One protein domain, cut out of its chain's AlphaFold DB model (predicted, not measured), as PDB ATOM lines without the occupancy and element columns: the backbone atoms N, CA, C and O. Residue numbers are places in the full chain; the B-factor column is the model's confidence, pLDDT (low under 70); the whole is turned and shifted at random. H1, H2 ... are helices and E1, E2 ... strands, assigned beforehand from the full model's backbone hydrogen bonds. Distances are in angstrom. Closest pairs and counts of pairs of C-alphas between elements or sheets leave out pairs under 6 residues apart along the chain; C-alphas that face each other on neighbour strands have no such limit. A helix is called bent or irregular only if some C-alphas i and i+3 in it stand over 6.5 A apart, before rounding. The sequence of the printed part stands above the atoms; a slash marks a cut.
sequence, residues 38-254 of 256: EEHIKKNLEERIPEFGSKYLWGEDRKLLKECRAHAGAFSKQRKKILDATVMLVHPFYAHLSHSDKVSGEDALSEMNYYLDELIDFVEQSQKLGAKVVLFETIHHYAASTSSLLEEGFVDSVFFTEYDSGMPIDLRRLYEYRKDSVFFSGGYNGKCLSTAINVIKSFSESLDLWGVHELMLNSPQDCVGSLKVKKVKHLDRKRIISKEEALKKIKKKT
ATOM      1  N   GLU A  38     160.697 188.164 164.417       92.50
ATOM      2  CA  GLU A  38     161.304 188.947 163.334       92.50
ATOM      3  C   GLU A  38     162.799 189.215 163.563       92.50
ATOM      4  O   GLU A  38     163.616 188.921 162.690       92.50
ATOM      5  N   GLU A  39     163.172 189.705 164.747       92.00
ATOM      6  CA  GLU A  39     164.573 189.977 165.090       92.00
ATOM      7  C   GLU A  39     165.427 188.705 165.064       92.00
ATOM      8  O   GLU A  39     166.523 188.705 164.505       92.00
ATOM      9  N   HIS A  40     164.907 187.598 165.608       92.94
ATOM     10  CA  HIS A  40     165.592 186.303 165.620       92.94
ATOM     11  C   HIS A  40     165.798 185.745 164.206       92.94
ATOM     12  O   HIS A  40     166.872 185.241 163.877       92.94
ATOM     13  N   ILE A  41     164.783 185.866 163.344       92.19
ATOM     14  CA  ILE A  41     164.852 185.453 161.938       92.19
ATOM     15  C   ILE A  41     165.894 186.297 161.205       92.19
ATOM     16  O   ILE A  41     166.813 185.724 160.624       92.19
ATOM     17  N   LYS A  42     165.801 187.632 161.276       90.06
ATOM     18  CA  LYS A  42     166.752 188.556 160.634       90.06
ATOM     19  C   LYS A  42     168.187 188.265 161.048       90.06
ATOM     20  O   LYS A  42     169.032 188.018 160.190       90.06
ATOM     21  N   LYS A  43     168.428 188.173 162.358       90.06
ATOM     22  CA  LYS A  43     169.746 187.849 162.903       90.06
ATOM     23  C   LYS A  43     170.277 186.526 162.355       90.06
ATOM     24  O   LYS A  43     171.436 186.449 161.961       90.06
ATOM     25  N   ASN A  44     169.446 185.482 162.294       90.19
ATOM     26  CA  ASN A  44     169.879 184.198 161.745       90.19
ATOM     27  C   ASN A  44     170.212 184.287 160.251       90.19
ATOM     28  O   ASN A  44     171.205 183.700 159.831       90.19
ATOM     29  N   LEU A  45     169.417 185.017 159.461       88.75
ATOM     30  CA  LEU A  45     169.651 185.181 158.025       88.75
ATOM     31  C   LEU A  45     170.950 185.932 157.721       88.75
ATOM     32  O   LEU A  45     171.633 185.543 156.773       88.75
ATOM     33  N   GLU A  46     171.286 186.943 158.525       87.38
ATOM     34  CA  GLU A  46     172.479 187.787 158.373       87.38
ATOM     35  C   GLU A  46     173.742 187.127 158.934       87.38
ATOM     36  O   GLU A  46     174.755 187.011 158.246       87.38
ATOM     37  N   GLU A  47     173.698 186.677 160.189       84.50
ATOM     38  CA  GLU A  47     174.886 186.179 160.887       84.50
ATOM     39  C   GLU A  47     175.189 184.720 160.546       84.50
ATOM     40  O   GLU A  47     176.318 184.264 160.735       84.50
ATOM     41  N   ARG A  48     174.188 183.971 160.059       76.12
ATOM     42  CA  ARG A  48     174.297 182.551 159.693       76.12
ATOM     43  C   ARG A  48     175.035 181.720 160.738       76.12
ATOM     44  O   ARG A  48     175.790 180.838 160.348       76.12
ATOM     45  N   ILE A  49     174.821 182.003 162.030       65.56
ATOM     46  CA  ILE A  49     175.604 181.443 163.143       65.56
ATOM     47  C   ILE A  49     175.660 179.915 163.008       65.56
ATOM     48  O   ILE A  49     174.676 179.233 163.327       65.56
ATOM     49  N   PRO A  50     176.791 179.351 162.544       54.41
ATOM     50  CA  PRO A  50     176.985 177.922 162.564       54.41
ATOM     51  C   PRO A  50     177.131 177.560 164.042       54.41
ATOM     52  O   PRO A  50     177.872 178.215 164.766       54.41
ATOM     53  N   GLU A  51     176.441 176.521 164.496       52.66
ATOM     54  CA  GLU A  51     176.749 175.832 165.764       52.66
ATOM     55  C   GLU A  51     176.104 176.311 167.078       52.66
ATOM     56  O   GLU A  51     176.477 175.800 168.134       52.66
ATOM     57  N   PHE A  52     175.029 177.104 167.080       40.75
ATOM     58  CA  PHE A  52     174.172 177.184 168.279       40.75
ATOM     59  C   PHE A  52     172.804 176.538 168.048       40.75
ATOM     60  O   PHE A  52     171.944 177.100 167.382       40.75
ATOM     61  N   GLY A  53     172.587 175.356 168.651       48.50
ATOM     62  CA  GLY A  53     171.225 174.889 168.945       48.50
ATOM     63  C   GLY A  53     170.814 173.474 168.540       48.50
ATOM     64  O   GLY A  53     169.636 173.271 168.296       48.50
ATOM     65  N   SER A  54     171.693 172.469 168.510       63.31
ATOM     66  CA  SER A  54     171.288 171.044 168.614       63.31
ATOM     67  C   SER A  54     170.093 170.594 167.735       63.31
ATOM     68  O   SER A  54     169.280 169.811 168.210       63.31
ATOM     69  N   LYS A  55     169.943 171.061 166.485       74.75
ATOM     70  CA  LYS A  55     168.748 170.811 165.634       74.75
ATOM     71  C   LYS A  55     167.467 171.502 166.140       74.75
ATOM     72  O   LYS A  55     166.404 170.881 166.226       74.75
ATOM     73  N   TYR A  56     167.572 172.782 166.487       89.31
ATOM     74  CA  TYR A  56     166.480 173.610 167.009       89.31
ATOM     75  C   TYR A  56     165.866 173.108 168.330       89.31
ATOM     76  O   TYR A  56     164.667 173.259 168.572       89.31
ATOM     77  N   LEU A  57     166.655 172.474 169.207       86.06
ATOM     78  CA  LEU A  57     166.135 171.902 170.462       86.06
ATOM     79  C   LEU A  57     166.044 172.904 171.623       86.06
ATOM     80  O   LEU A  57     165.485 172.567 172.669       86.06
ATOM     81  N   TRP A  58     166.537 174.132 171.456       88.69
ATOM     82  CA  TRP A  58     166.653 175.105 172.547       88.69
ATOM     83  C   TRP A  58     166.198 176.508 172.145       88.69
ATOM     84  O   TRP A  58     166.059 176.815 170.963       88.69
ATOM     85  N   GLY A  59     165.967 177.352 173.153       91.56
ATOM     86  CA  GLY A  59     165.766 178.792 172.983       91.56
ATOM     87  C   GLY A  59     164.637 179.177 172.026       91.56
ATOM     88  O   GLY A  59     163.568 178.557 172.003       91.56
ATOM     89  N   GLU A  60     164.880 180.241 171.262       93.00
ATOM     90  CA  GLU A  60     163.943 180.769 170.269       93.00
ATOM     91  C   GLU A  60     163.785 179.842 169.068       93.00
ATOM     92  O   GLU A  60     162.667 179.692 168.587       93.00
ATOM     93  N   ASP A  61     164.832 179.111 168.675       92.56
ATOM     94  CA  ASP A  61     164.762 178.108 167.607       92.56
ATOM     95  C   ASP A  61     163.735 177.009 167.906       92.56
ATOM     96  O   ASP A  61     162.943 176.646 167.036       92.56
ATOM     97  N   ARG A  62     163.672 176.505 169.147       94.44
ATOM     98  CA  ARG A  62     162.654 175.511 169.532       94.44
ATOM     99  C   ARG A  62     161.244 176.078 169.441       94.44
ATOM    100  O   ARG A  62     160.321 175.374 169.021       94.44
ATOM    101  N   LYS A  63     161.062 177.325 169.886       96.25
ATOM    102  CA  LYS A  63     159.766 178.012 169.828       96.25
ATOM    103  C   LYS A  63     159.364 178.238 168.371       96.25
ATOM    104  O   LYS A  63     158.257 177.862 168.003       96.25
ATOM    105  N   LEU A  64     160.274 178.748 167.547       95.56
ATOM    106  CA  LEU A  64     160.057 178.984 166.126       95.56
ATOM    107  C   LEU A  64     159.764 177.674 165.386       95.56
ATOM    108  O   LEU A  64     158.759 177.595 164.697       95.56
ATOM    109  N   LEU A  65     160.531 176.598 165.608       96.25
ATOM    110  CA  LEU A  65     160.254 175.284 165.013       96.25
ATOM    111  C   LEU A  65     158.846 174.775 165.360       96.25
ATOM    112  O   LEU A  65     158.178 174.186 164.506       96.25
ATOM    113  N   LYS A  66     158.385 174.972 166.603       97.31
ATOM    114  CA  LYS A  66     157.024 174.591 167.010       97.31
ATOM    115  C   LYS A  66     155.974 175.355 166.197       97.31
ATOM    116  O   LYS A  66     155.033 174.733 165.713       97.31
ATOM    117  N   GLU A  67     156.155 176.661 166.037       98.00
ATOM    118  CA  GLU A  67     155.244 177.537 165.291       98.00
ATOM    119  C   GLU A  67     155.281 177.221 163.793       98.00
ATOM    120  O   GLU A  67     154.234 177.030 163.186       98.00
ATOM    121  N   CYS A  68     156.467 177.021 163.210       97.62
ATOM    122  CA  CYS A  68     156.617 176.612 161.815       97.62
ATOM    123  C   CYS A  68     155.948 175.257 161.546       97.62
ATOM    124  O   CYS A  68     155.301 175.084 160.518       97.62
ATOM    125  N   ARG A  69     156.049 174.289 162.471       97.44
ATOM    126  CA  ARG A  69     155.350 172.996 162.356       97.44
ATOM    127  C   ARG A  69     153.839 173.130 162.480       97.44
ATOM    128  O   ARG A  69     153.132 172.459 161.735       97.44
ATOM    129  N   ALA A  70     153.356 173.952 163.410       97.31
ATOM    130  CA  ALA A  70     151.926 174.203 163.568       97.31
ATOM    131  C   ALA A  70     151.353 174.863 162.307       97.31
ATOM    132  O   ALA A  70     150.379 174.367 161.745       97.31
ATOM    133  N   HIS A  71     152.029 175.900 161.814       97.44
ATOM    134  CA  HIS A  71     151.695 176.588 160.576       97.44
ATOM    135  C   HIS A  71     151.710 175.636 159.374       97.44
ATOM    136  O   HIS A  71     150.707 175.479 158.681       97.44
ATOM    137  N   ALA A  72     152.813 174.907 159.174       97.00
ATOM    138  CA  ALA A  72     152.916 173.943 158.089       97.00
ATOM    139  C   ALA A  72     151.831 172.863 158.179       97.00
ATOM    140  O   ALA A  72     151.285 172.474 157.154       97.00
ATOM    141  N   GLY A  73     151.484 172.393 159.379       96.12
ATOM    142  CA  GLY A  73     150.396 171.436 159.583       96.12
ATOM    143  C   GLY A  73     149.016 171.994 159.224       96.12
ATOM    144  O   GLY A  73     148.211 171.260 158.661       96.12
ATOM    145  N   ALA A  74     148.761 173.274 159.505       95.50
ATOM    146  CA  ALA A  74     147.493 173.936 159.191       95.50
ATOM    147  C   ALA A  74     147.303 174.181 157.684       95.50
ATOM    148  O   ALA A  74     146.187 174.060 157.185       95.50
ATOM    149  N   PHE A  75     148.387 174.489 156.963       94.69
ATOM    150  CA  PHE A  75     148.336 174.837 155.537       94.69
ATOM    151  C   PHE A  75     148.784 173.722 154.587       94.69
ATOM    152  O   PHE A  75     148.588 173.845 153.379       94.69
ATOM    153  N   SER A  76     149.353 172.618 155.088       92.19
ATOM    154  CA  SER A  76     149.693 171.467 154.242       92.19
ATOM    155  C   SER A  76     148.424 170.895 153.622       92.19
ATOM    156  O   SER A  76     147.628 170.216 154.275       92.19
ATOM    157  N   LYS A  77     148.248 171.143 152.326       78.00
ATOM    158  CA  LYS A  77     147.140 170.577 151.569       78.00
ATOM    159  C   LYS A  77     147.458 169.107 151.327       78.00
ATOM    160  O   LYS A  77     148.371 168.767 150.578       78.00
ATOM    161  N   GLN A  78     146.663 168.210 151.905       69.06
ATOM    162  CA  GLN A  78     146.639 166.814 151.470       69.06
ATOM    163  C   GLN A  78     145.908 166.728 150.128       69.06
ATOM    164  O   GLN A  78     144.815 166.170 150.027       69.06
ATOM    165  N   ARG A  79     146.481 167.323 149.074       71.56
ATOM    166  CA  ARG A  79     145.953 167.124 147.729       71.56
ATOM    167  C   ARG A  79     146.026 165.637 147.431       71.56
ATOM    168  O   ARG A  79     147.059 164.993 147.652       71.56
ATOM    169  N   LYS A  80     144.907 165.083 146.956       70.62
ATOM    170  CA  LYS A  80     144.874 163.705 146.477       70.62
ATOM    171  C   LYS A  80     145.931 163.610 145.388       70.62
ATOM    172  O   LYS A  80     145.826 164.277 144.362       70.62
ATOM    173  N   LYS A  81     146.970 162.831 145.660       68.88
ATOM    174  CA  LYS A  81     148.078 162.617 144.740       68.88
ATOM    175  C   LYS A  81     147.505 162.095 143.423       68.88
ATOM    176  O   LYS A  81     146.904 161.022 143.414       68.88
ATOM    177  N   ILE A  82     147.633 162.882 142.354       78.12
ATOM    178  CA  ILE A  82     147.152 162.494 141.021       78.12
ATOM    179  C   ILE A  82     148.225 161.654 140.329       78.12
ATOM    180  O   ILE A  82     147.899 160.675 139.667       78.12
ATOM    181  N   LEU A  83     149.502 162.006 140.527       82.88
ATOM    182  CA  LEU A  83     150.649 161.351 139.905       82.88
ATOM    183  C   LEU A  83     151.642 160.816 140.927       82.88
ATOM    184  O   LEU A  83     151.927 161.489 141.913       82.88
ATOM    185  N   ASP A  84     152.299 159.700 140.603       90.56
ATOM    186  CA  ASP A  84     153.515 159.220 141.278       90.56
ATOM    187  C   ASP A  84     154.762 160.042 140.904       90.56
ATOM    188  O   ASP A  84     155.799 159.505 140.505       90.56
ATOM    189  N   ALA A  85     154.645 161.366 141.005       94.81
ATOM    190  CA  ALA A  85     155.704 162.327 140.748       94.81
ATOM    191  C   ALA A  85     155.743 163.386 141.856       94.81
ATOM    192  O   ALA A  85     154.719 163.990 142.187       94.81
ATOM    193  N   THR A  86     156.941 163.633 142.380       95.81
ATOM    194  CA  THR A  86     157.192 164.645 143.407       95.81
ATOM    195  C   THR A  86     158.365 165.531 143.002       95.81
ATOM    196  O   THR A  86     159.447 165.048 142.672       95.81
ATOM    197  N   VAL A  87     158.165 166.841 143.055       97.31
ATOM    198  CA  VAL A  87     159.212 167.856 142.967       97.31
ATOM    199  C   VAL A  87     159.684 168.178 144.381       97.31
ATOM    200  O   VAL A  87     158.878 168.551 145.231       97.31
ATOM    201  N   MET A  88     160.981 168.028 144.641       97.56
ATOM    202  CA  MET A  88     161.603 168.361 145.924       97.56
ATOM    203  C   MET A  88     162.550 169.543 145.744       97.56
ATOM    204  O   MET A  88     163.537 169.450 145.008       97.56
ATOM    205  N   LEU A  89     162.247 170.646 146.425       97.81
ATOM    206  CA  LEU A  89     163.026 171.879 146.386       97.81
ATOM    207  C   LEU A  89     163.820 172.024 147.679       97.81
ATOM    208  O   LEU A  89     163.238 172.082 148.761       97.81
ATOM    209  N   VAL A  90     165.142 172.087 147.573       97.50
ATOM    210  CA  VAL A  90     166.038 172.168 148.731       97.50
ATOM    211  C   VAL A  90     166.524 173.593 148.910       97.50
ATOM    212  O   VAL A  90     167.292 174.076 148.087       97.50
ATOM    213  N   HIS A  91     166.075 174.265 149.968       95.94
ATOM    214  CA  HIS A  91     166.396 175.662 150.274       95.94
ATOM    215  C   HIS A  91     166.318 176.576 149.038       95.94
ATOM    216  O   HIS A  91     167.320 177.194 148.659       95.94
ATOM    217  N   PRO A  92     165.167 176.620 148.341       95.38
ATOM    218  CA  PRO A  92     165.052 177.301 147.052       95.38
ATOM    219  C   PRO A  92     165.465 178.773 147.107       95.38
ATOM    220  O   PRO A  92     166.021 179.300 146.152       95.38
ATOM    221  N   PHE A  93     165.245 179.452 148.233       93.31
ATOM    222  CA  PHE A  93     165.528 180.884 148.354       93.31
ATOM    223  C   PHE A  93     166.819 181.194 149.102       93.31
ATOM    224  O   PHE A  93     167.085 182.348 149.422       93.31
ATOM    225  N   TYR A  94     167.667 180.197 149.343       90.62
ATOM    226  CA  TYR A  94     168.827 180.373 150.209       90.62
ATOM    227  C   TYR A  94     169.801 181.451 149.707       90.62
ATOM    228  O   TYR A  94     170.289 182.266 150.492       90.62
ATOM    229  N   ALA A  95     170.049 181.494 148.392       89.50
ATOM    230  CA  ALA A  95     170.907 182.514 147.785       89.50
ATOM    231  C   ALA A  95     170.340 183.923 147.996       89.50
ATOM    232  O   ALA A  95     171.074 184.829 148.367       89.50
ATOM    233  N   HIS A  96     169.024 184.078 147.856       90.12
ATOM    234  CA  HIS A  96     168.337 185.358 147.982       90.12
ATOM    235  C   HIS A  96     168.206 185.827 149.438       90.12
ATOM    236  O   HIS A  96     168.296 187.022 149.705       90.12
ATOM    237  N   LEU A  97     167.985 184.896 150.374       88.44
ATOM    238  CA  LEU A  97     167.690 185.214 151.774       88.44
ATOM    239  C   LEU A  97     168.936 185.368 152.645       88.44
ATOM    240  O   LEU A  97     168.894 186.103 153.624       88.44
ATOM    241  N   SER A  98     170.015 184.646 152.347       88.00
ATOM    242  CA  SER A  98     171.162 184.557 153.261       88.00
ATOM    243  C   SER A  98     172.514 184.824 152.632       88.00
ATOM    244  O   SER A  98     173.455 185.076 153.369       88.00
ATOM    245  N   HIS A  99     172.649 184.715 151.311       87.94
ATOM    246  CA  HIS A  99     173.940 184.883 150.636       87.94
ATOM    247  C   HIS A  99     173.870 185.911 149.505       87.94
ATOM    248  O   HIS A  99     174.713 185.888 148.609       87.94
ATOM    249  N   SER A 100     172.885 186.810 149.532       87.19
ATOM    250  CA  SER A 100     172.736 187.862 148.525       87.19
ATOM    251  C   SER A 100     173.925 188.826 148.562       87.19
ATOM    252  O   SER A 100     174.410 189.241 147.515       87.19
ATOM    253  N   ASP A 101     174.478 189.074 149.752       85.06
ATOM    254  CA  ASP A 101     175.709 189.835 149.985       85.06
ATOM    255  C   ASP A 101     176.974 189.144 149.439       85.06
ATOM    256  O   ASP A 101     178.005 189.789 149.244       85.06
ATOM    257  N   LYS A 102     176.913 187.830 149.183       87.12
ATOM    258  CA  LYS A 102     178.007 187.041 148.593       87.12
ATOM    259  C   LYS A 102     177.910 186.934 147.072       87.12
ATOM    260  O   LYS A 102     178.831 186.412 146.447       87.12
ATOM    261  N   VAL A 103     176.817 187.396 146.468       86.12
ATOM    262  CA  VAL A 103     176.649 187.420 145.011       86.12
ATOM    263  C   VAL A 103     177.247 188.716 144.474       86.12
ATOM    264  O   VAL A 103     176.637 189.778 144.532       86.12
ATOM    265  N   SER A 104     178.466 188.628 143.947       84.25
ATOM    266  CA  SER A 104     179.163 189.762 143.339       84.25
ATOM    267  C   SER A 104     179.110 189.703 141.811       84.25
ATOM    268  O   SER A 104     179.484 188.685 141.225       84.25
ATOM    269  N   GLY A 105     178.749 190.820 141.176       85.75
ATOM    270  CA  GLY A 105     178.755 190.984 139.720       85.75
ATOM    271  C   GLY A 105     177.376 190.832 139.077       85.75
ATOM    272  O   GLY A 105     176.518 190.092 139.563       85.75
ATOM    273  N   GLU A 106     177.173 191.546 137.969       87.06
ATOM    274  CA  GLU A 106     175.892 191.592 137.250       87.06
ATOM    275  C   GLU A 106     175.472 190.213 136.727       87.06
ATOM    276  O   GLU A 106     174.305 189.844 136.847       87.06
ATOM    277  N   ASP A 107     176.425 189.415 136.236       89.00
ATOM    278  CA  ASP A 107     176.158 188.066 135.727       89.00
ATOM    279  C   ASP A 107     175.619 187.136 136.818       89.00
ATOM    280  O   ASP A 107     174.593 186.487 136.628       89.00
ATOM    281  N   ALA A 108     176.260 187.093 137.989       89.06
ATOM    282  CA  ALA A 108     175.834 186.223 139.083       89.06
ATOM    283  C   ALA A 108     174.465 186.643 139.650       89.06
ATOM    284  O   ALA A 108     173.643 185.786 139.981       89.06
ATOM    285  N   LEU A 109     174.193 187.952 139.711       88.25
ATOM    286  CA  LEU A 109     172.884 188.485 140.092       88.25
ATOM    287  C   LEU A 109     171.807 188.127 139.058       88.25
ATOM    288  O   LEU A 109     170.708 187.709 139.426       88.25
ATOM    289  N   SER A 110     172.128 188.249 137.768       89.31
ATOM    290  CA  SER A 110     171.250 187.849 136.665       89.31
ATOM    291  C   SER A 110     170.935 186.351 136.721       89.31
ATOM    292  O   SER A 110     169.774 185.961 136.633       89.31
ATOM    293  N   GLU A 111     171.939 185.506 136.975       92.62
ATOM    294  CA  GLU A 111     171.762 184.059 137.148       92.62
ATOM    295  C   GLU A 111     170.887 183.714 138.358       92.62
ATOM    296  O   GLU A 111     170.033 182.832 138.259       92.62
ATOM    297  N   MET A 112     171.063 184.417 139.480       90.62
ATOM    298  CA  MET A 112     170.243 184.231 140.680       90.62
ATOM    299  C   MET A 112     168.768 184.591 140.423       90.62
ATOM    300  O   MET A 112     167.878 183.815 140.772       90.62
ATOM    301  N   ASN A 113     168.511 185.721 139.758       89.38
ATOM    302  CA  ASN A 113     167.156 186.167 139.416       89.38
ATOM    303  C   ASN A 113     166.492 185.272 138.361       89.38
ATOM    304  O   ASN A 113     165.307 184.965 138.479       89.38
ATOM    305  N   TYR A 114     167.253 184.845 137.350       91.75
ATOM    306  CA  TYR A 114     166.787 183.904 136.335       91.75
ATOM    307  C   TYR A 114     166.386 182.573 136.975       91.75
ATOM    308  O   TYR A 114     165.301 182.064 136.717       91.75
ATOM    309  N   TYR A 115     167.215 182.048 137.882       94.06
ATOM    310  CA  TYR A 115     166.885 180.849 138.649       94.06
ATOM    311  C   TYR A 115     165.555 180.985 139.404       94.06
ATOM    312  O   TYR A 115     164.765 180.042 139.403       94.06
ATOM    313  N   LEU A 116     165.292 182.137 140.033       91.00
ATOM    314  CA  LEU A 116     164.044 182.356 140.767       91.00
ATOM    315  C   LEU A 116     162.821 182.298 139.843       91.00
ATOM    316  O   LEU A 116     161.852 181.618 140.175       91.00
ATOM    317  N   ASP A 117     162.877 182.958 138.684       89.94
ATOM    318  CA  ASP A 117     161.778 182.941 137.706       89.94
ATOM    319  C   ASP A 117     161.489 181.528 137.207       89.94
ATOM    320  O   ASP A 117     160.347 181.067 137.221       89.94
ATOM    321  N   GLU A 118     162.544 180.822 136.808       95.06
ATOM    322  CA  GLU A 118     162.443 179.472 136.269       95.06
ATOM    323  C   GLU A 118     161.952 178.476 137.323       95.06
ATOM    324  O   GLU A 118     161.215 177.540 137.003       95.06
ATOM    325  N   LEU A 119     162.325 178.680 138.591       94.81
ATOM    326  CA  LEU A 119     161.855 177.866 139.704       94.81
ATOM    327  C   LEU A 119     160.349 178.043 139.927       94.81
ATOM    328  O   LEU A 119     159.643 177.042 140.060       94.81
ATOM    329  N   ILE A 120     159.859 179.287 139.971       92.50
ATOM    330  CA  ILE A 120     158.430 179.570 140.166       92.50
ATOM    331  C   ILE A 120     157.618 179.003 138.997       92.50
ATOM    332  O   ILE A 120     156.668 178.252 139.225       92.50
ATOM    333  N   ASP A 121     158.045 179.258 137.758       94.19
ATOM    334  CA  ASP A 121     157.421 178.690 136.557       94.19
ATOM    335  C   ASP A 121     157.372 177.150 136.611       94.19
ATOM    336  O   ASP A 121     156.325 176.533 136.385       94.19
ATOM    337  N   PHE A 122     158.479 176.504 136.992       96.19
ATOM    338  CA  PHE A 122     158.532 175.049 137.122       96.19
ATOM    339  C   PHE A 122     157.587 174.505 138.198       96.19
ATOM    340  O   PHE A 122     156.949 173.468 137.979       96.19
ATOM    341  N   VAL A 123     157.476 175.184 139.343       94.69
ATOM    342  CA  VAL A 123     156.542 174.822 140.418       94.69
ATOM    343  C   VAL A 123     155.108 174.886 139.913       94.69
ATOM    344  O   VAL A 123     154.391 173.885 139.998       94.69
ATOM    345  N   GLU A 124     154.702 176.006 139.315       93.00
ATOM    346  CA  GLU A 124     153.346 176.176 138.793       93.00
ATOM    347  C   GLU A 124     152.983 175.110 137.757       93.00
ATOM    348  O   GLU A 124     151.906 174.505 137.811       93.00
ATOM    349  N   GLN A 125     153.880 174.862 136.801       95.31
ATOM    350  CA  GLN A 125     153.644 173.877 135.752       95.31
ATOM    351  C   GLN A 125     153.590 172.452 136.313       95.31
ATOM    352  O   GLN A 125     152.708 171.678 135.936       95.31
ATOM    353  N   SER A 126     154.476 172.106 137.251       94.81
ATOM    354  CA  SER A 126     154.478 170.787 137.898       94.81
ATOM    355  C   SER A 126     153.177 170.522 138.657       94.81
ATOM    356  O   SER A 126     152.620 169.426 138.569       94.81
ATOM    357  N   GLN A 127     152.642 171.540 139.332       91.75
ATOM    358  CA  GLN A 127     151.356 171.443 140.018       91.75
ATOM    359  C   GLN A 127     150.174 171.300 139.066       91.75
ATOM    360  O   GLN A 127     149.308 170.459 139.303       91.75
ATOM    361  N   LYS A 128     150.144 172.073 137.972       92.12
ATOM    362  CA  LYS A 128     149.113 171.948 136.924       92.12
ATOM    363  C   LYS A 128     149.086 170.538 136.326       92.12
ATOM    364  O   LYS A 128     148.028 170.062 135.925       92.12
ATOM    365  N   LEU A 129     150.232 169.855 136.297       93.50
ATOM    366  CA  LEU A 129     150.338 168.456 135.879       93.50
ATOM    367  C   LEU A 129     149.921 167.451 136.967       93.50
ATOM    368  O   LEU A 129     149.744 166.278 136.654       93.50
ATOM    369  N   GLY A 130     149.740 167.877 138.218       92.19
ATOM    370  CA  GLY A 130     149.329 167.023 139.335       92.19
ATOM    371  C   GLY A 130     150.481 166.371 140.107       92.19
ATOM    372  O   GLY A 130     150.238 165.416 140.850       92.19
ATOM    373  N   ALA A 131     151.719 166.851 139.936       94.12
ATOM    374  CA  ALA A 131     152.838 166.455 140.792       94.12
ATOM    375  C   ALA A 131     152.731 167.116 142.172       94.12
ATOM    376  O   ALA A 131     152.282 168.260 142.287       94.12
ATOM    377  N   LYS A 132     153.196 166.415 143.213       95.00
ATOM    378  CA  LYS A 132     153.398 167.035 144.528       95.00
ATOM    379  C   LYS A 132     154.630 167.933 144.495       95.00
ATOM    380  O   LYS A 132     155.636 167.565 143.896       95.00
ATOM    381  N   VAL A 133     154.580 169.066 145.182       96.12
ATOM    382  CA  VAL A 133     155.722 169.961 145.389       96.12
ATOM    383  C   VAL A 133     156.032 170.024 146.876       96.12
ATOM    384  O   VAL A 133     155.165 170.308 147.701       96.12
ATOM    385  N   VAL A 134     157.278 169.737 147.227       96.81
ATOM    386  CA  VAL A 134     157.732 169.597 148.606       96.81
ATOM    387  C   VAL A 134     158.958 170.468 148.829       96.81
ATOM    388  O   VAL A 134     159.890 170.440 148.027       96.81
ATOM    389  N   LEU A 135     158.979 171.203 149.939       97.62
ATOM    390  CA  LEU A 135     160.148 171.980 150.353       97.62
ATOM    391  C   LEU A 135     160.980 171.237 151.392       97.62
ATOM    392  O   LEU A 135     160.440 170.604 152.298       97.62
ATOM    393  N   PHE A 136     162.294 171.378 151.291       97.94
ATOM    394  CA  PHE A 136     163.266 171.069 152.330       97.94
ATOM    395  C   PHE A 136     163.833 172.406 152.779       97.94
ATOM    396  O   PHE A 136     164.488 173.072 151.980       97.94
ATOM    397  N   GLU A 137     163.533 172.828 154.004       96.81
ATOM    398  CA  GLU A 137     163.776 174.211 154.401       96.81
ATOM    399  C   GLU A 137     164.243 174.373 155.847       96.81
ATOM    400  O   GLU A 137     163.883 173.588 156.728       96.81
ATOM    401  N   THR A 138     165.018 175.426 156.107       95.56
ATOM    402  CA  THR A 138     165.307 175.850 157.482       95.56
ATOM    403  C   THR A 138     164.060 176.474 158.113       95.56
ATOM    404  O   THR A 138     163.182 176.993 157.421       95.56
ATOM    405  N   ILE A 139     163.953 176.477 159.442       95.75
ATOM    406  CA  ILE A 139     162.819 177.162 160.089       95.75
ATOM    407  C   ILE A 139     162.829 178.674 159.823       95.75
ATOM    408  O   ILE A 139     161.763 179.278 159.743       95.75
ATOM    409  N   HIS A 140     164.017 179.261 159.653       94.81
ATOM    410  CA  HIS A 140     164.212 180.694 159.447       94.81
ATOM    411  C   HIS A 140     163.823 181.119 158.034       94.81
ATOM    412  O   HIS A 140     163.071 182.073 157.889       94.81
ATOM    413  N   HIS A 141     164.246 180.392 156.993       94.06
ATOM    414  CA  HIS A 141     163.822 180.675 155.612       94.06
ATOM    415  C   HIS A 141     162.337 180.408 155.394       94.06
ATOM    416  O   HIS A 141     161.681 181.153 154.666       94.06
ATOM    417  N   TYR A 142     161.800 179.377 156.054       96.38
ATOM    418  CA  TYR A 142     160.369 179.111 156.028       96.38
ATOM    419  C   TYR A 142     159.568 180.274 156.593       96.38
ATOM    420  O   TYR A 142     158.704 180.808 155.905       96.38
ATOM    421  N   ALA A 143     159.901 180.700 157.810       95.56
ATOM    422  CA  ALA A 143     159.224 181.811 158.461       95.56
ATOM    423  C   ALA A 143     159.459 183.154 157.754       95.56
ATOM    424  O   ALA A 143     158.595 184.027 157.788       95.56
ATOM    425  N   ALA A 144     160.622 183.324 157.122       92.19
ATOM    426  CA  ALA A 144     160.950 184.540 156.400       92.19
ATOM    427  C   ALA A 144     160.153 184.685 155.104       92.19
ATOM    428  O   ALA A 144     159.771 185.808 154.799       92.19
ATOM    429  N   SER A 145     159.952 183.598 154.341       91.31
ATOM    430  CA  SER A 145     159.392 183.715 152.990       91.31
ATOM    431  C   SER A 145     158.675 182.475 152.439       91.31
ATOM    432  O   SER A 145     157.638 182.619 151.793       91.31
ATOM    433  N   THR A 146     159.174 181.247 152.644       94.00
ATOM    434  CA  THR A 146     158.567 180.089 151.948       94.00
ATOM    435  C   THR A 146     157.255 179.593 152.568       94.00
ATOM    436  O   THR A 146     156.589 178.749 151.962       94.00
ATOM    437  N   SER A 147     156.831 180.126 153.722       95.06
ATOM    438  CA  SER A 147     155.499 179.864 154.286       95.06
ATOM    439  C   SER A 147     154.371 180.318 153.363       95.06
ATOM    440  O   SER A 147     153.425 179.554 153.173       95.06
ATOM    441  N   SER A 148     154.520 181.467 152.697       91.00
ATOM    442  CA  SER A 148     153.506 182.008 151.785       91.00
ATOM    443  C   SER A 148     153.224 181.066 150.609       91.00
ATOM    444  O   SER A 148     152.071 180.853 150.245       91.00
ATOM    445  N   LEU A 149     154.256 180.384 150.088       91.69
ATOM    446  CA  LEU A 149     154.088 179.386 149.020       91.69
ATOM    447  C   LEU A 149     153.190 178.217 149.450       91.69
ATOM    448  O   LEU A 149     152.493 177.621 148.626       91.69
ATOM    449  N   LEU A 150     153.229 177.848 150.732       93.12
ATOM    450  CA  LEU A 150     152.374 176.801 151.280       93.12
ATOM    451  C   LEU A 150     150.927 177.292 151.419       93.12
ATOM    452  O   LEU A 150     150.003 176.580 151.032       93.12
ATOM    453  N   GLU A 151     150.738 178.509 151.928       91.38
ATOM    454  CA  GLU A 151     149.420 179.127 152.131       91.38
ATOM    455  C   GLU A 151     148.655 179.277 150.813       91.38
ATOM    456  O   GLU A 151     147.506 178.841 150.677       91.38
ATOM    457  N   GLU A 152     149.338 179.782 149.791       89.25
ATOM    458  CA  GLU A 152     148.799 179.951 148.442       89.25
ATOM    459  C   GLU A 152     148.624 178.608 147.713       89.25
ATOM    460  O   GLU A 152     147.853 178.480 146.762       89.25
ATOM    461  N   GLY A 153     149.264 177.543 148.205       90.06
ATOM    462  CA  GLY A 153     149.162 176.197 147.653       90.06
ATOM    463  C   GLY A 153     150.098 175.914 146.484       90.06
ATOM    464  O   GLY A 153     149.850 174.941 145.772       90.06
ATOM    465  N   PHE A 154     151.169 176.696 146.305       91.12
ATOM    466  CA  PHE A 154     152.310 176.388 145.426       91.12
ATOM    467  C   PHE A 154     153.198 175.259 145.973       91.12
ATOM    468  O   PHE A 154     153.945 174.617 145.232       91.12
ATOM    469  N   VAL A 155     153.044 174.926 147.249       94.12
ATOM    470  CA  VAL A 155     153.704 173.797 147.908       94.12
ATOM    471  C   VAL A 155     152.654 172.932 148.605       94.12
ATOM    472  O   VAL A 155     151.666 173.442 149.124       94.12
ATOM    473  N   ASP A 156     152.847 171.613 148.609       95.44
ATOM    474  CA  ASP A 156     151.979 170.657 149.309       95.44
ATOM    475  C   ASP A 156     152.421 170.414 150.750       95.44
ATOM    476  O   ASP A 156     151.596 170.218 151.642       95.44
ATOM    477  N   SER A 157     153.735 170.360 150.979       95.81
ATOM    478  CA  SER A 157     154.285 170.097 152.305       95.81
ATOM    479  C   SER A 157     155.719 170.589 152.465       95.81
ATOM    480  O   SER A 157     156.441 170.821 151.495       95.81
ATOM    481  N   VAL A 158     156.138 170.708 153.725       97.25
ATOM    482  CA  VAL A 158     157.488 171.131 154.103       97.25
ATOM    483  C   VAL A 158     158.145 170.093 155.016       97.25
ATOM    484  O   VAL A 158     157.527 169.545 155.943       97.25
ATOM    485  N   PHE A 159     159.420 169.841 154.748       96.94
ATOM    486  CA  PHE A 159     160.363 169.117 155.583       96.94
ATOM    487  C   PHE A 159     161.360 170.107 156.162       96.94
ATOM    488  O   PHE A 159     162.200 170.646 155.449       96.94
ATOM    489  N   PHE A 160     161.287 170.327 157.472       97.12
ATOM    490  CA  PHE A 160     162.298 171.133 158.142       97.12
ATOM    491  C   PHE A 160     163.619 170.369 158.206       97.12
ATOM    492  O   PHE A 160     163.628 169.196 158.601       97.12
ATOM    493  N   THR A 161     164.710 171.022 157.821       95.38
ATOM    494  CA  THR A 161     166.055 170.442 157.792       95.38
ATOM    495  C   THR A 161     166.880 170.841 159.008       95.38
ATOM    496  O   THR A 161     166.567 171.791 159.713       95.38
ATOM    497  N   GLU A 162     167.963 170.118 159.266       92.00
ATOM    498  CA  GLU A 162     168.980 170.486 160.242       92.00
ATOM    499  C   GLU A 162     169.817 171.640 159.684       92.00
ATOM    500  O   GLU A 162     170.880 171.413 159.098       92.00
ATOM    501  N   TYR A 163     169.311 172.869 159.828       88.31
ATOM    502  CA  TYR A 163     169.939 174.071 159.276       88.31
ATOM    503  C   TYR A 163     170.292 173.859 157.790       88.31
ATOM    504  O   TYR A 163     169.484 173.341 157.013       88.31
ATOM    505  N   ASP A 164     171.530 174.173 157.419       86.44
ATOM    506  CA  ASP A 164     172.010 174.241 156.033       86.44
ATOM    507  C   ASP A 164     172.546 172.918 155.515       86.44
ATOM    508  O   ASP A 164     173.218 172.855 154.486       86.44
ATOM    509  N   SER A 165     172.298 171.839 156.250       90.25
ATOM    510  CA  SER A 165     172.775 170.520 155.866       90.25
ATOM    511  C   SER A 165     171.952 169.915 154.737       90.25
ATOM    512  O   SER A 165     172.460 169.031 154.061       90.25
ATOM    513  N   GLY A 166     170.695 170.339 154.544       91.62
ATOM    514  CA  GLY A 166     169.719 169.648 153.695       91.62
ATOM    515  C   GLY A 166     169.188 168.326 154.277       91.62
ATOM    516  O   GLY A 166     168.427 167.631 153.608       91.62
ATOM    517  N   MET A 167     169.572 167.956 155.506       94.56
ATOM    518  CA  MET A 167     169.105 166.749 156.204       94.56
ATOM    519  C   MET A 167     167.749 167.002 156.873       94.56
ATOM    520  O   MET A 167     167.692 167.844 157.762       94.56
ATOM    521  N   PRO A 168     166.659 166.290 156.539       95.44
ATOM    522  CA  PRO A 168     165.379 166.453 157.231       95.44
ATOM    523  C   PRO A 168     165.433 166.014 158.695       95.44
ATOM    524  O   PRO A 168     165.966 164.954 159.012       95.44
ATOM    525  N   ILE A 169     164.777 166.770 159.577       94.88
ATOM    526  CA  ILE A 169     164.684 166.446 161.011       94.88
ATOM    527  C   ILE A 169     163.814 165.201 161.256       94.88
ATOM    528  O   ILE A 169     164.047 164.461 162.208       94.88
ATOM    529  N   ASP A 170     162.797 164.961 160.417       93.38
ATOM    530  CA  ASP A 170     161.922 163.783 160.510       93.38
ATOM    531  C   ASP A 170     161.989 162.936 159.239       93.38
ATOM    532  O   ASP A 170     161.204 163.098 158.301       93.38
ATOM    533  N   LEU A 171     162.938 162.000 159.228       93.62
ATOM    534  CA  LEU A 171     163.172 161.094 158.104       93.62
ATOM    535  C   LEU A 171     161.995 160.146 157.838       93.62
ATOM    536  O   LEU A 171     161.803 159.713 156.706       93.62
ATOM    537  N   ARG A 172     161.169 159.833 158.846       93.69
ATOM    538  CA  ARG A 172     160.072 158.857 158.694       93.69
ATOM    539  C   ARG A 172     159.020 159.335 157.701       93.69
ATOM    540  O   ARG A 172     158.472 158.531 156.954       93.69
ATOM    541  N   ARG A 173     158.781 160.649 157.646       91.12
ATOM    542  CA  ARG A 173     157.853 161.267 156.690       91.12
ATOM    543  C   ARG A 173     158.299 161.099 155.232       91.12
ATOM    544  O   ARG A 173     157.460 161.140 154.341       91.12
ATOM    545  N   LEU A 174     159.587 160.844 154.971       92.00
ATOM    546  CA  LEU A 174     160.093 160.604 153.612       92.00
ATOM    547  C   LEU A 174     159.587 159.284 153.019       92.00
ATOM    548  O   LEU A 174     159.540 159.139 151.800       92.00
ATOM    549  N   TYR A 175     159.161 158.341 153.865       90.81
ATOM    550  CA  TYR A 175     158.652 157.042 153.424       90.81
ATOM    551  C   TYR A 175     157.408 157.165 152.528       90.81
ATOM    552  O   TYR A 175     157.163 156.291 151.696       90.81
ATOM    553  N   GLU A 176     156.645 158.258 152.639       90.19
ATOM    554  CA  GLU A 176     155.514 158.563 151.751       90.19
ATOM    555  C   GLU A 176     155.938 158.664 150.274       90.19
ATOM    556  O   GLU A 176     155.188 158.261 149.389       90.19
ATOM    557  N   TYR A 177     157.166 159.117 150.015       90.81
ATOM    558  CA  TYR A 177     157.675 159.446 148.680       90.81
ATOM    559  C   TYR A 177     158.561 158.352 148.077       90.81
ATOM    560  O   TYR A 177     159.105 158.513 146.987       90.81
ATOM    561  N   ARG A 178     158.735 157.220 148.768       91.81
ATOM    562  CA  ARG A 178     159.695 156.173 148.374       91.81
ATOM    563  C   ARG A 178     159.428 155.554 146.997       91.81
ATOM    564  O   ARG A 178     160.358 155.057 146.367       91.81
ATOM    565  N   LYS A 179     158.174 155.573 146.536       91.88
ATOM    566  CA  LYS A 179     157.759 154.995 145.246       91.88
ATOM    567  C   LYS A 179     157.713 156.020 144.113       91.88
ATOM    568  O   LYS A 179     157.518 155.638 142.962       91.88
ATOM    569  N   ASP A 180     157.897 157.296 144.426       93.25
ATOM    570  CA  ASP A 180     157.701 158.383 143.477       93.25
ATOM    571  C   ASP A 180     158.863 158.478 142.494       93.25
ATOM    572  O   ASP A 180     160.001 158.093 142.783       93.25
ATOM    573  N   SER A 181     158.575 159.061 141.335       95.62
ATOM    574  CA  SER A 181     159.589 159.756 140.554       95.62
ATOM    575  C   SER A 181     159.890 161.090 141.220       95.62
ATOM    576  O   SER A 181     159.003 161.938 141.315       95.62
ATOM    577  N   VAL A 182     161.126 161.289 141.671       96.19
ATOM    578  CA  VAL A 182     161.518 162.507 142.388       96.19
ATOM    579  C   VAL A 182     162.359 163.404 141.490       96.19
ATOM    580  O   VAL A 182     163.342 162.957 140.899       96.19
ATOM    581  N   PHE A 183     161.986 164.678 141.415       97.31
ATOM    582  CA  PHE A 183     162.683 165.716 140.663       97.31
ATOM    583  C   PHE A 183     163.265 166.735 141.642       97.31
ATOM    584  O   PHE A 183     162.525 167.439 142.324       97.31
ATOM    585  N   PHE A 184     164.590 166.795 141.724       96.38
ATOM    586  CA  PHE A 184     165.315 167.693 142.610       96.38
ATOM    587  C   PHE A 184     165.656 169.009 141.938       96.38
ATOM    588  O   PHE A 184     166.126 169.048 140.798       96.38
ATOM    589  N   SER A 185     165.505 170.063 142.721       95.69
ATOM    590  CA  SER A 185     165.932 171.422 142.435       95.69
ATOM    591  C   SER A 185     166.319 172.091 143.761       95.69
ATOM    592  O   SER A 185     166.011 171.567 144.835       95.69
ATOM    593  N   GLY A 186     167.031 173.216 143.718       93.06
ATOM    594  CA  GLY A 186     167.312 174.000 144.916       93.06
ATOM    595  C   GLY A 186     168.713 174.586 144.992       93.06
ATOM    596  O   GLY A 186     169.502 174.561 144.042       93.06
ATOM    597  N   GLY A 187     169.016 175.108 146.172       87.81
ATOM    598  CA  GLY A 187     170.281 175.725 146.510       87.81
ATOM    599  C   GLY A 187     171.408 174.724 146.758       87.81
ATOM    600  O   GLY A 187     171.248 173.681 147.382       87.81
ATOM    601  N   TYR A 188     172.584 175.119 146.296       89.62
ATOM    602  CA  TYR A 188     173.922 174.642 146.657       89.62
ATOM    603  C   TYR A 188     174.190 173.167 146.375       89.62
ATOM    604  O   TYR A 188     174.387 172.324 147.256       89.62
ATOM    605  N   ASN A 189     174.330 172.893 145.081       88.19
ATOM    606  CA  ASN A 189     174.983 171.703 144.564       88.19
ATOM    607  C   ASN A 189     176.328 171.449 145.276       88.19
ATOM    608  O   ASN A 189     177.224 172.292 145.290       88.19
ATOM    609  N   GLY A 190     176.488 170.260 145.861       85.88
ATOM    610  CA  GLY A 190     177.668 169.912 146.658       85.88
ATOM    611  C   GLY A 190     177.568 170.167 148.154       85.88
ATOM    612  O   GLY A 190     178.460 169.702 148.856       85.88
ATOM    613  N   LYS A 191     176.519 170.850 148.619       89.50
ATOM    614  CA  LYS A 191     176.216 171.082 150.038       89.50
ATOM    615  C   LYS A 191     174.829 170.506 150.359       89.50
ATOM    616  O   LYS A 191     174.634 169.299 150.212       89.50
ATOM    617  N   CYS A 192     173.865 171.345 150.745       92.88
ATOM    618  CA  CYS A 192     172.537 170.921 151.188       92.88
ATOM    619  C   CYS A 192     171.778 170.078 150.160       92.88
ATOM    620  O   CYS A 192     171.239 169.027 150.510       92.88
ATOM    621  N   LEU A 193     171.798 170.466 148.882       94.25
ATOM    622  CA  LEU A 193     171.153 169.692 147.821       94.25
ATOM    623  C   LEU A 193     171.716 168.267 147.716       94.25
ATOM    624  O   LEU A 193     170.960 167.304 147.600       94.25
ATOM    625  N   SER A 194     173.038 168.112 147.807       92.56
ATOM    626  CA  SER A 194     173.691 166.799 147.751       92.56
ATOM    627  C   SER A 194     173.284 165.898 148.912       92.56
ATOM    628  O   SER A 194     173.026 164.711 148.710       92.56
ATOM    629  N   THR A 195     173.227 166.449 150.126       93.81
ATOM    630  CA  THR A 195     172.778 165.711 151.310       93.81
ATOM    631  C   THR A 195     171.335 165.256 151.145       93.81
ATOM    632  O   THR A 195     171.060 164.070 151.316       93.81
ATOM    633  N   ALA A 196     170.431 166.153 150.744       94.50
ATOM    634  CA  ALA A 196     169.022 165.825 150.533       94.50
ATOM    635  C   ALA A 196     168.842 164.719 149.478       94.50
ATOM    636  O   ALA A 196     168.109 163.755 149.710       94.50
ATOM    637  N   ILE A 197     169.575 164.798 148.358       94.25
ATOM    638  CA  ILE A 197     169.587 163.755 147.321       94.25
ATOM    639  C   ILE A 197     170.046 162.414 147.903       94.25
ATOM    640  O   ILE A 197     169.390 161.397 147.680       94.25
ATOM    641  N   ASN A 198     171.153 162.391 148.652       93.75
ATOM    642  CA  ASN A 198     171.682 161.158 149.245       93.75
ATOM    643  C   ASN A 198     170.704 160.543 150.254       93.75
ATOM    644  O   ASN A 198     170.509 159.326 150.251       93.75
ATOM    645  N   VAL A 199     170.058 161.378 151.071       93.69
ATOM    646  CA  VAL A 199     169.029 160.943 152.017       93.69
ATOM    647  C   VAL A 199     167.878 160.296 151.260       93.69
ATOM    648  O   VAL A 199     167.608 159.119 151.476       93.69
ATOM    649  N   ILE A 200     167.255 160.987 150.304       92.94
ATOM    650  CA  ILE A 200     166.134 160.423 149.536       92.94
ATOM    651  C   ILE A 200     166.538 159.157 148.781       92.94
ATOM    652  O   ILE A 200     165.779 158.189 148.755       92.94
ATOM    653  N   LYS A 201     167.749 159.115 148.222       92.06
ATOM    654  CA  LYS A 201     168.280 157.922 147.556       92.06
ATOM    655  C   LYS A 201     168.344 156.709 148.478       92.06
ATOM    656  O   LYS A 201     168.099 155.606 148.005       92.06
ATOM    657  N   SER A 202     168.619 156.899 149.768       91.62
ATOM    658  CA  SER A 202     168.620 155.803 150.747       91.62
ATOM    659  C   SER A 202     167.221 155.275 151.096       91.62
ATOM    660  O   SER A 202     167.108 154.147 151.568       91.62
ATOM    661  N   PHE A 203     166.161 156.050 150.829       87.94
ATOM    662  CA  PHE A 203     164.767 155.666 151.091       87.94
ATOM    663  C   PHE A 203     163.978 155.276 149.834       87.94
ATOM    664  O   PHE A 203     162.925 154.654 149.954       87.94
ATOM    665  N   SER A 204     164.436 155.659 148.640       88.94
ATOM    666  CA  SER A 204     163.716 155.441 147.382       88.94
ATOM    667  C   SER A 204     163.763 153.977 146.935       88.94
ATOM    668  O   SER A 204     164.833 153.400 146.758       88.94
ATOM    669  N   GLU A 205     162.588 153.398 146.680       88.12
ATOM    670  CA  GLU A 205     162.413 152.075 146.068       88.12
ATOM    671  C   GLU A 205     162.484 152.149 144.527       88.12
ATOM    672  O   GLU A 205     162.876 151.186 143.872       88.12
ATOM    673  N   SER A 206     162.108 153.288 143.924       76.38
ATOM    674  CA  SER A 206     161.934 153.436 142.467       76.38
ATOM    675  C   SER A 206     163.239 153.660 141.688       76.38
ATOM    676  O   SER A 206     163.258 153.515 140.462       76.38
ATOM    677  N   LEU A 207     164.323 154.060 142.371       74.81
ATOM    678  CA  LEU A 207     165.552 154.620 141.780       74.81
ATOM    679  C   LEU A 207     165.297 155.787 140.800       74.81
ATOM    680  O   LEU A 207     166.211 156.191 140.073       74.81
ATOM    681  N   ASP A 208     164.080 156.333 140.738       92.31
ATOM    682  CA  ASP A 208     163.652 157.278 139.710       92.31
ATOM    683  C   ASP A 208     163.859 158.724 140.171       92.31
ATOM    684  O   ASP A 208     162.921 159.504 140.307       92.31
ATOM    685  N   LEU A 209     165.123 159.045 140.455       94.62
ATOM    686  CA  LEU A 209     165.573 160.337 140.966       94.62
ATOM    687  C   LEU A 209     166.240 161.140 139.850       94.62
ATOM    688  O   LEU A 209     167.156 160.637 139.192       94.62
ATOM    689  N   TRP A 210     165.811 162.382 139.663       96.12
ATOM    690  CA  TRP A 210     166.276 163.269 138.600       96.12
ATOM    691  C   TRP A 210     166.702 164.614 139.174       96.12
ATOM    692  O   TRP A 210     166.030 165.147 140.047       96.12
ATOM    693  N   GLY A 211     167.797 165.177 138.678       95.81
ATOM    694  CA  GLY A 211     168.198 166.548 138.976       95.81
ATOM    695  C   GLY A 211     167.855 167.475 137.817       95.81
ATOM    696  O   GLY A 211     168.248 167.186 136.687       95.81
ATOM    697  N   VAL A 212     167.157 168.577 138.092       96.88
ATOM    698  CA  VAL A 212     166.820 169.611 137.102       96.88
ATOM    699  C   VAL A 212     167.901 170.692 137.115       96.88
ATOM    700  O   VAL A 212     167.891 171.563 137.979       96.88
ATOM    701  N   HIS A 213     168.880 170.613 136.209       94.38
ATOM    702  CA  HIS A 213     170.131 171.377 136.356       94.38
ATOM    703  C   HIS A 213     169.973 172.899 136.239       94.38
ATOM    704  O   HIS A 213     170.726 173.628 136.878       94.38
ATOM    705  N   GLU A 214     169.019 173.380 135.438       94.31
ATOM    706  CA  GLU A 214     168.687 174.811 135.317       94.31
ATOM    707  C   GLU A 214     168.151 175.384 136.626       94.31
ATOM    708  O   GLU A 214     168.317 176.565 136.912       94.31
ATOM    709  N   LEU A 215     167.566 174.520 137.452       96.44
ATOM    710  CA  LEU A 215     166.983 174.866 138.735       96.44
ATOM    711  C   LEU A 215     167.891 174.404 139.877       96.44
ATOM    712  O   LEU A 215     167.415 173.962 140.928       96.44
ATOM    713  N   MET A 216     169.205 174.491 139.685       95.81
ATOM    714  CA  MET A 216     170.199 174.254 140.723       95.81
ATOM    715  C   MET A 216     171.240 175.364 140.717       95.81
ATOM    716  O   MET A 216     171.722 175.770 139.662       95.81
ATOM    717  N   LEU A 217     171.642 175.796 141.910       94.38
ATOM    718  CA  LEU A 217     172.705 176.785 142.085       94.38
ATOM    719  C   LEU A 217     173.916 176.166 142.781       94.38
ATOM    720  O   LEU A 217     173.776 175.310 143.656       94.38
ATOM    721  N   ASN A 218     175.116 176.618 142.434       94.38
ATOM    722  CA  ASN A 218     176.277 176.472 143.304       94.38
ATOM    723  C   ASN A 218     176.227 177.522 144.424       94.38
ATOM    724  O   ASN A 218     175.548 178.541 144.319       94.38
ATOM    725  N   SER A 219     176.949 177.262 145.511       91.12
ATOM    726  CA  SER A 219     177.101 178.219 146.608       91.12
ATOM    727  C   SER A 219     177.873 179.455 146.132       91.12
ATOM    728  O   SER A 219     179.005 179.281 145.675       91.12
ATOM    729  N   PRO A 220     177.347 180.686 146.303       88.19
ATOM    730  CA  PRO A 220     178.087 181.916 146.001       88.19
ATOM    731  C   PRO A 220     179.430 181.995 146.740       88.19
ATOM    732  O   PRO A 220     180.407 182.519 146.222       88.19
ATOM    733  N   GLN A 221     179.509 181.383 147.926       85.75
ATOM    734  CA  GLN A 221     180.742 181.288 148.715       85.75
ATOM    735  C   GLN A 221     181.840 180.437 148.052       85.75
ATOM    736  O   GLN A 221     183.014 180.620 148.355       85.75
ATOM    737  N   ASP A 222     181.472 179.498 147.171       85.38
ATOM    738  CA  ASP A 222     182.409 178.541 146.567       85.38
ATOM    739  C   ASP A 222     182.652 178.826 145.075       85.38
ATOM    740  O   ASP A 222     183.514 178.204 144.452       85.38
ATOM    741  N   CYS A 223     181.849 179.698 144.460       82.31
ATOM    742  CA  CYS A 223     181.854 179.961 143.025       82.31
ATOM    743  C   CYS A 223     181.789 181.469 142.774       82.31
ATOM    744  O   CYS A 223     180.721 182.073 142.800       82.31
ATOM    745  N   VAL A 224     182.952 182.064 142.506       79.06
ATOM    746  CA  VAL A 224     183.057 183.481 142.147       79.06
ATOM    747  C   VAL A 224     182.614 183.667 140.693       79.06
ATOM    748  O   VAL A 224     183.117 182.994 139.793       79.06
ATOM    749  N   GLY A 225     181.672 184.583 140.463       81.44
ATOM    750  CA  GLY A 225     181.265 185.057 139.135       81.44
ATOM    751  C   GLY A 225     180.142 184.281 138.438       81.44
ATOM    752  O   GLY A 225     179.436 184.874 137.632       81.44
ATOM    753  N   SER A 226     179.919 182.998 138.742       89.88
ATOM    754  CA  SER A 226     178.780 182.245 138.187       89.88
ATOM    755  C   SER A 226     178.241 181.219 139.175       89.88
ATOM    756  O   SER A 226     178.993 180.436 139.760       89.88
ATOM    757  N   LEU A 227     176.919 181.197 139.321       91.38
ATOM    758  CA  LEU A 227     176.186 180.265 140.174       91.38
ATOM    759  C   LEU A 227     175.707 179.028 139.402       91.38
ATOM    760  O   LEU A 227     175.267 178.056 140.018       91.38
ATOM    761  N   LYS A 228     175.821 179.023 138.068       90.88
ATOM    762  CA  LYS A 228     175.378 177.908 137.220       90.88
ATOM    763  C   LYS A 228     176.065 176.592 137.558       90.88
ATOM    764  O   LYS A 228     177.292 176.474 137.641       90.88
ATOM    765  N   VAL A 229     175.257 175.540 137.643       89.44
ATOM    766  CA  VAL A 229     175.739 174.183 137.883       89.44
ATOM    767  C   VAL A 229     176.191 173.537 136.574       89.44
ATOM    768  O   VAL A 229     175.387 173.139 135.740       89.44
ATOM    769  N   LYS A 230     177.508 173.356 136.414       84.25
ATOM    770  CA  LYS A 230     178.091 172.600 135.284       84.25
ATOM    771  C   LYS A 230     178.016 171.081 135.472       84.25
ATOM    772  O   LYS A 230     178.080 170.320 134.510       84.25
ATOM    773  N   LYS A 231     177.948 170.624 136.726       84.94
ATOM    774  CA  LYS A 231     177.870 169.207 137.098       84.94
ATOM    775  C   LYS A 231     177.132 169.068 138.420       84.94
ATOM    776  O   LYS A 231     177.575 169.626 139.421       84.94
ATOM    777  N   VAL A 232     176.074 168.263 138.431       84.69
ATOM    778  CA  VAL A 232     175.377 167.902 139.668       84.69
ATOM    779  C   VAL A 232     176.167 166.809 140.387       84.69
ATOM    780  O   VAL A 232     176.549 165.800 139.788       84.69
ATOM    781  N   LYS A 233     176.479 167.023 141.664       84.56
ATOM    782  CA  LYS A 233     177.178 166.042 142.502       84.56
ATOM    783  C   LYS A 233     176.193 164.955 142.961       84.56
ATOM    784  O   LYS A 233     175.011 165.215 143.141       84.56
ATOM    785  N   HIS A 234     176.686 163.728 143.147       82.81
ATOM    786  CA  HIS A 234     175.929 162.559 143.649       82.81
ATOM    787  C   HIS A 234     174.754 162.052 142.790       82.81
ATOM    788  O   HIS A 234     174.089 161.087 143.176       82.81
ATOM    789  N   LEU A 235     174.553 162.612 141.596       85.75
ATOM    790  CA  LEU A 235     173.673 162.061 140.570       85.75
ATOM    791  C   LEU A 235     174.481 161.602 139.357       85.75
ATOM    792  O   LEU A 235     175.424 162.269 138.923       85.75
ATOM    793  N   ASP A 236     174.094 160.458 138.792       87.88
ATOM    794  CA  ASP A 236     174.634 160.007 137.511       87.88
ATOM    795  C   ASP A 236     174.301 161.037 136.430       87.88
ATOM    796  O   ASP A 236     173.189 161.561 136.399       87.88
ATOM    797  N   ARG A 237     175.205 161.260 135.468       87.56
ATOM    798  CA  ARG A 237     174.959 162.205 134.358       87.56
ATOM    799  C   ARG A 237     173.642 161.939 133.621       87.56
ATOM    800  O   ARG A 237     172.952 162.879 133.266       87.56
ATOM    801  N   LYS A 238     173.259 160.666 133.463       92.44
ATOM    802  CA  LYS A 238     171.990 160.250 132.835       92.44
ATOM    803  C   LYS A 238     170.730 160.628 133.629       92.44
ATOM    804  O   LYS A 238     169.631 160.447 133.124       92.44
ATOM    805  N   ARG A 239     170.880 161.046 134.889       93.38
ATOM    806  CA  ARG A 239     169.806 161.478 135.795       93.38
ATOM    807  C   ARG A 239     169.719 163.001 135.904       93.38
ATOM    808  O   ARG A 239     168.901 163.500 136.666       93.38
ATOM    809  N   ILE A 240     170.550 163.730 135.168       94.81
ATOM    810  CA  ILE A 240     170.516 165.187 135.091       94.81
ATOM    811  C   ILE A 240     169.759 165.548 133.812       94.81
ATOM    812  O   ILE A 240     170.114 165.050 132.747       94.81
ATOM    813  N   ILE A 241     168.708 166.353 133.935       96.75
ATOM    814  CA  ILE A 241     167.772 166.679 132.848       96.75
ATOM    815  C   ILE A 241     167.435 168.173 132.848       96.75
ATOM    816  O   ILE A 241     167.622 168.840 133.871       96.75
ATOM    817  N   SER A 242     166.933 168.680 131.719       96.88
ATOM    818  CA  SER A 242     166.426 170.060 131.632       96.88
ATOM    819  C   SER A 242     165.060 170.211 132.312       96.88
ATOM    820  O   SER A 242     164.378 169.216 132.614       96.88
ATOM    821  N   LYS A 243     164.624 171.457 132.522       97.25
ATOM    822  CA  LYS A 243     163.280 171.792 133.013       97.25
ATOM    823  C   LYS A 243     162.187 171.188 132.124       97.25
ATOM    824  O   LYS A 243     161.266 170.533 132.618       97.25
ATOM    825  N   GLU A 244     162.302 171.321 130.804       97.75
ATOM    826  CA  GLU A 244     161.315 170.808 129.841       97.75
ATOM    827  C   GLU A 244     161.261 169.280 129.851       97.75
ATOM    828  O   GLU A 244     160.187 168.681 129.735       97.75
ATOM    829  N   GLU A 245     162.414 168.622 129.977       97.81
ATOM    830  CA  GLU A 245     162.479 167.167 130.095       97.81
ATOM    831  C   GLU A 245     161.835 166.673 131.394       97.81
ATOM    832  O   GLU A 245     161.121 165.663 131.370       97.81
ATOM    833  N   ALA A 246     162.035 167.390 132.504       97.69
ATOM    834  CA  ALA A 246     161.385 167.098 133.778       97.69
ATOM    835  C   ALA A 246     159.858 167.197 133.651       97.69
ATOM    836  O   ALA A 246     159.157 166.227 133.944       97.69
ATOM    837  N   LEU A 247     159.341 168.297 133.095       97.62
ATOM    838  CA  LEU A 247     157.903 168.489 132.864       97.62
ATOM    839  C   LEU A 247     157.309 167.419 131.934       97.62
ATOM    840  O   LEU A 247     156.242 166.866 132.209       97.62
ATOM    841  N   LYS A 248     158.021 167.040 130.862       97.00
ATOM    842  CA  LYS A 248     157.614 165.931 129.977       97.00
ATOM    843  C   LYS A 248     157.537 164.601 130.728       97.00
ATOM    844  O   LYS A 248     156.620 163.817 130.478       97.00
ATOM    845  N   LYS A 249     158.489 164.315 131.622       95.88
ATOM    846  CA  LYS A 249     158.492 163.089 132.436       95.88
ATOM    847  C   LYS A 249     157.359 163.083 133.457       95.88
ATOM    848  O   LYS A 249     156.701 162.052 133.571       95.88
ATOM    849  N   ILE A 250     157.103 164.211 134.121       95.50
ATOM    850  CA  ILE A 250     155.959 164.382 135.026       95.50
ATOM    851  C   ILE A 250     154.659 164.099 134.261       95.50
ATOM    852  O   ILE A 250     153.909 163.203 134.636       95.50
ATOM    853  N   LYS A 251     154.450 164.747 133.107       94.25
ATOM    854  CA  LYS A 251     153.252 164.560 132.271       94.25
ATOM    855  C   LYS A 251     153.040 163.110 131.812       94.25
ATOM    856  O   LYS A 251     151.911 162.643 131.721       94.25
ATOM    857  N   LYS A 252     154.113 162.364 131.519       92.06
ATOM    858  CA  LYS A 252     154.016 160.945 131.116       92.06
ATOM    859  C   LYS A 252     153.538 160.022 132.240       92.06
ATOM    860  O   LYS A 252     153.119 158.903 131.952       92.06
ATOM    861  N   LYS A 253     153.615 160.445 133.504       84.25
ATOM    862  CA  LYS A 253     153.103 159.663 134.639       84.25
ATOM    863  C   LYS A 253     151.578 159.730 134.750       84.25
ATOM    864  O   LYS A 253     151.015 158.895 135.437       84.25
ATOM    865  N   THR A 254     150.921 160.656 134.046       65.94
ATOM    866  CA  THR A 254     149.456 160.822 134.044       65.94
ATOM    867  C   THR A 254     148.718 159.754 133.241       65.94
ATOM    868  O   THR A 254     147.527 159.561 133.434       65.94
TER     869      THR A 254
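This is residues 38 to 254 of the 256 residues of an uncharacterized protein of Candidatus Woesearchaeota archaeon (UniProt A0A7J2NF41). A strongly twisted sheet of five parallel strands is the core of three layers, with H4, H5 and H8 along one face and H7 along the other. H2 packs on H5 and on edge strand E3, H1 packs on H5, and a long loop, residues 217 to 242, leads from edge strand E5 to H8. The printed part has 217 residues with eight named helices and five named strands, in the order H1 H2 E1 H3 H4 E2 H5 E3 H6 E4 H7 E5 H8. It is mixed, helices and strands, and compact, with a radius of gyration of the C-alphas of 16.3 A and spans of 46 by 40 by 30 A.

The sheet runs E3, residues 157 to 160, E2, 132 to 137, E1, 85 to 90, E4, 181 to 186, and E5, 209 to 216. Within hydrogen-bond range are N 159 and O 135 between E3 and E2, N 134 and O 87 between E2 and E1, N 88 and O 183 between E1 and E4, and N 184 and O 210 between E4 and E5, each 2.8 A apart. H4, residues 106 to 128, lies over E1, E4 and E5 at a height over the sheet of 8.6 A. H8, residues 243 to 254, on the same face, touches H4 at a shallow tilt of 10 degrees, the closest C-alphas being Ser 126 and Leu 247, 6.5 A. H5, residues 139 to 151, on that face too, lies over E3 and E2; it is irregular, with C-alphas 144 and 147 7.5 A apart. H2, residues 59 to 75, touches H5, closest at the C-alphas of Phe 75 and Glu 151, 5.6 A. H1, residues 38 to 47, touches residues 140 to 144 of H5, closest at the C-alphas of Ile 41 and His 140, 5.4 A. H3, residues 94 to 98, only just touches H1, with 3 pairs of C-alphas within 8 A, the closest Leu 45 and Ser 98, 5.0 A. H7, residues 192 to 203, lies over E1 and E4 on the opposite face, and H6, residues 171 to 177, only grazes the sheet. E1, H3 H4, E2; E2, H5, E3; and E4, H7, E5 are strand-helix-strand units, two parallel neighbour strands with helices between, and E3, H6, E4 is a split one, with E2 and E1 between its strands; each crossover is right-handed. Every O i to N i+4 pair is within hydrogen-bond range in H1, H3, H4 and H7, against 12 of 13 in H2, 5 of 9 in H5, 7 of 8 in H8 and 0 of 3 in H6, where 4 of 4 O i to N i+3 pairs are.

H1 begins at C-alpha 38 (161.304, 188.947, 163.334). H4 is 33.2 A long and H2 25.0 A; E4 is 16.8 A. E5 bends by 93 degrees at residue 213. H8 ends at C-alpha 254 (149.456, 160.822, 134.044).

The two C-alphas farthest apart are those of Gly 59 and Lys 252, 47.0 A. The printed part has no cut, and the links H1 to H2 and E5 to H8 are long. Residues 49 to 54, 78, 81 and 254 have pLDDT under 70.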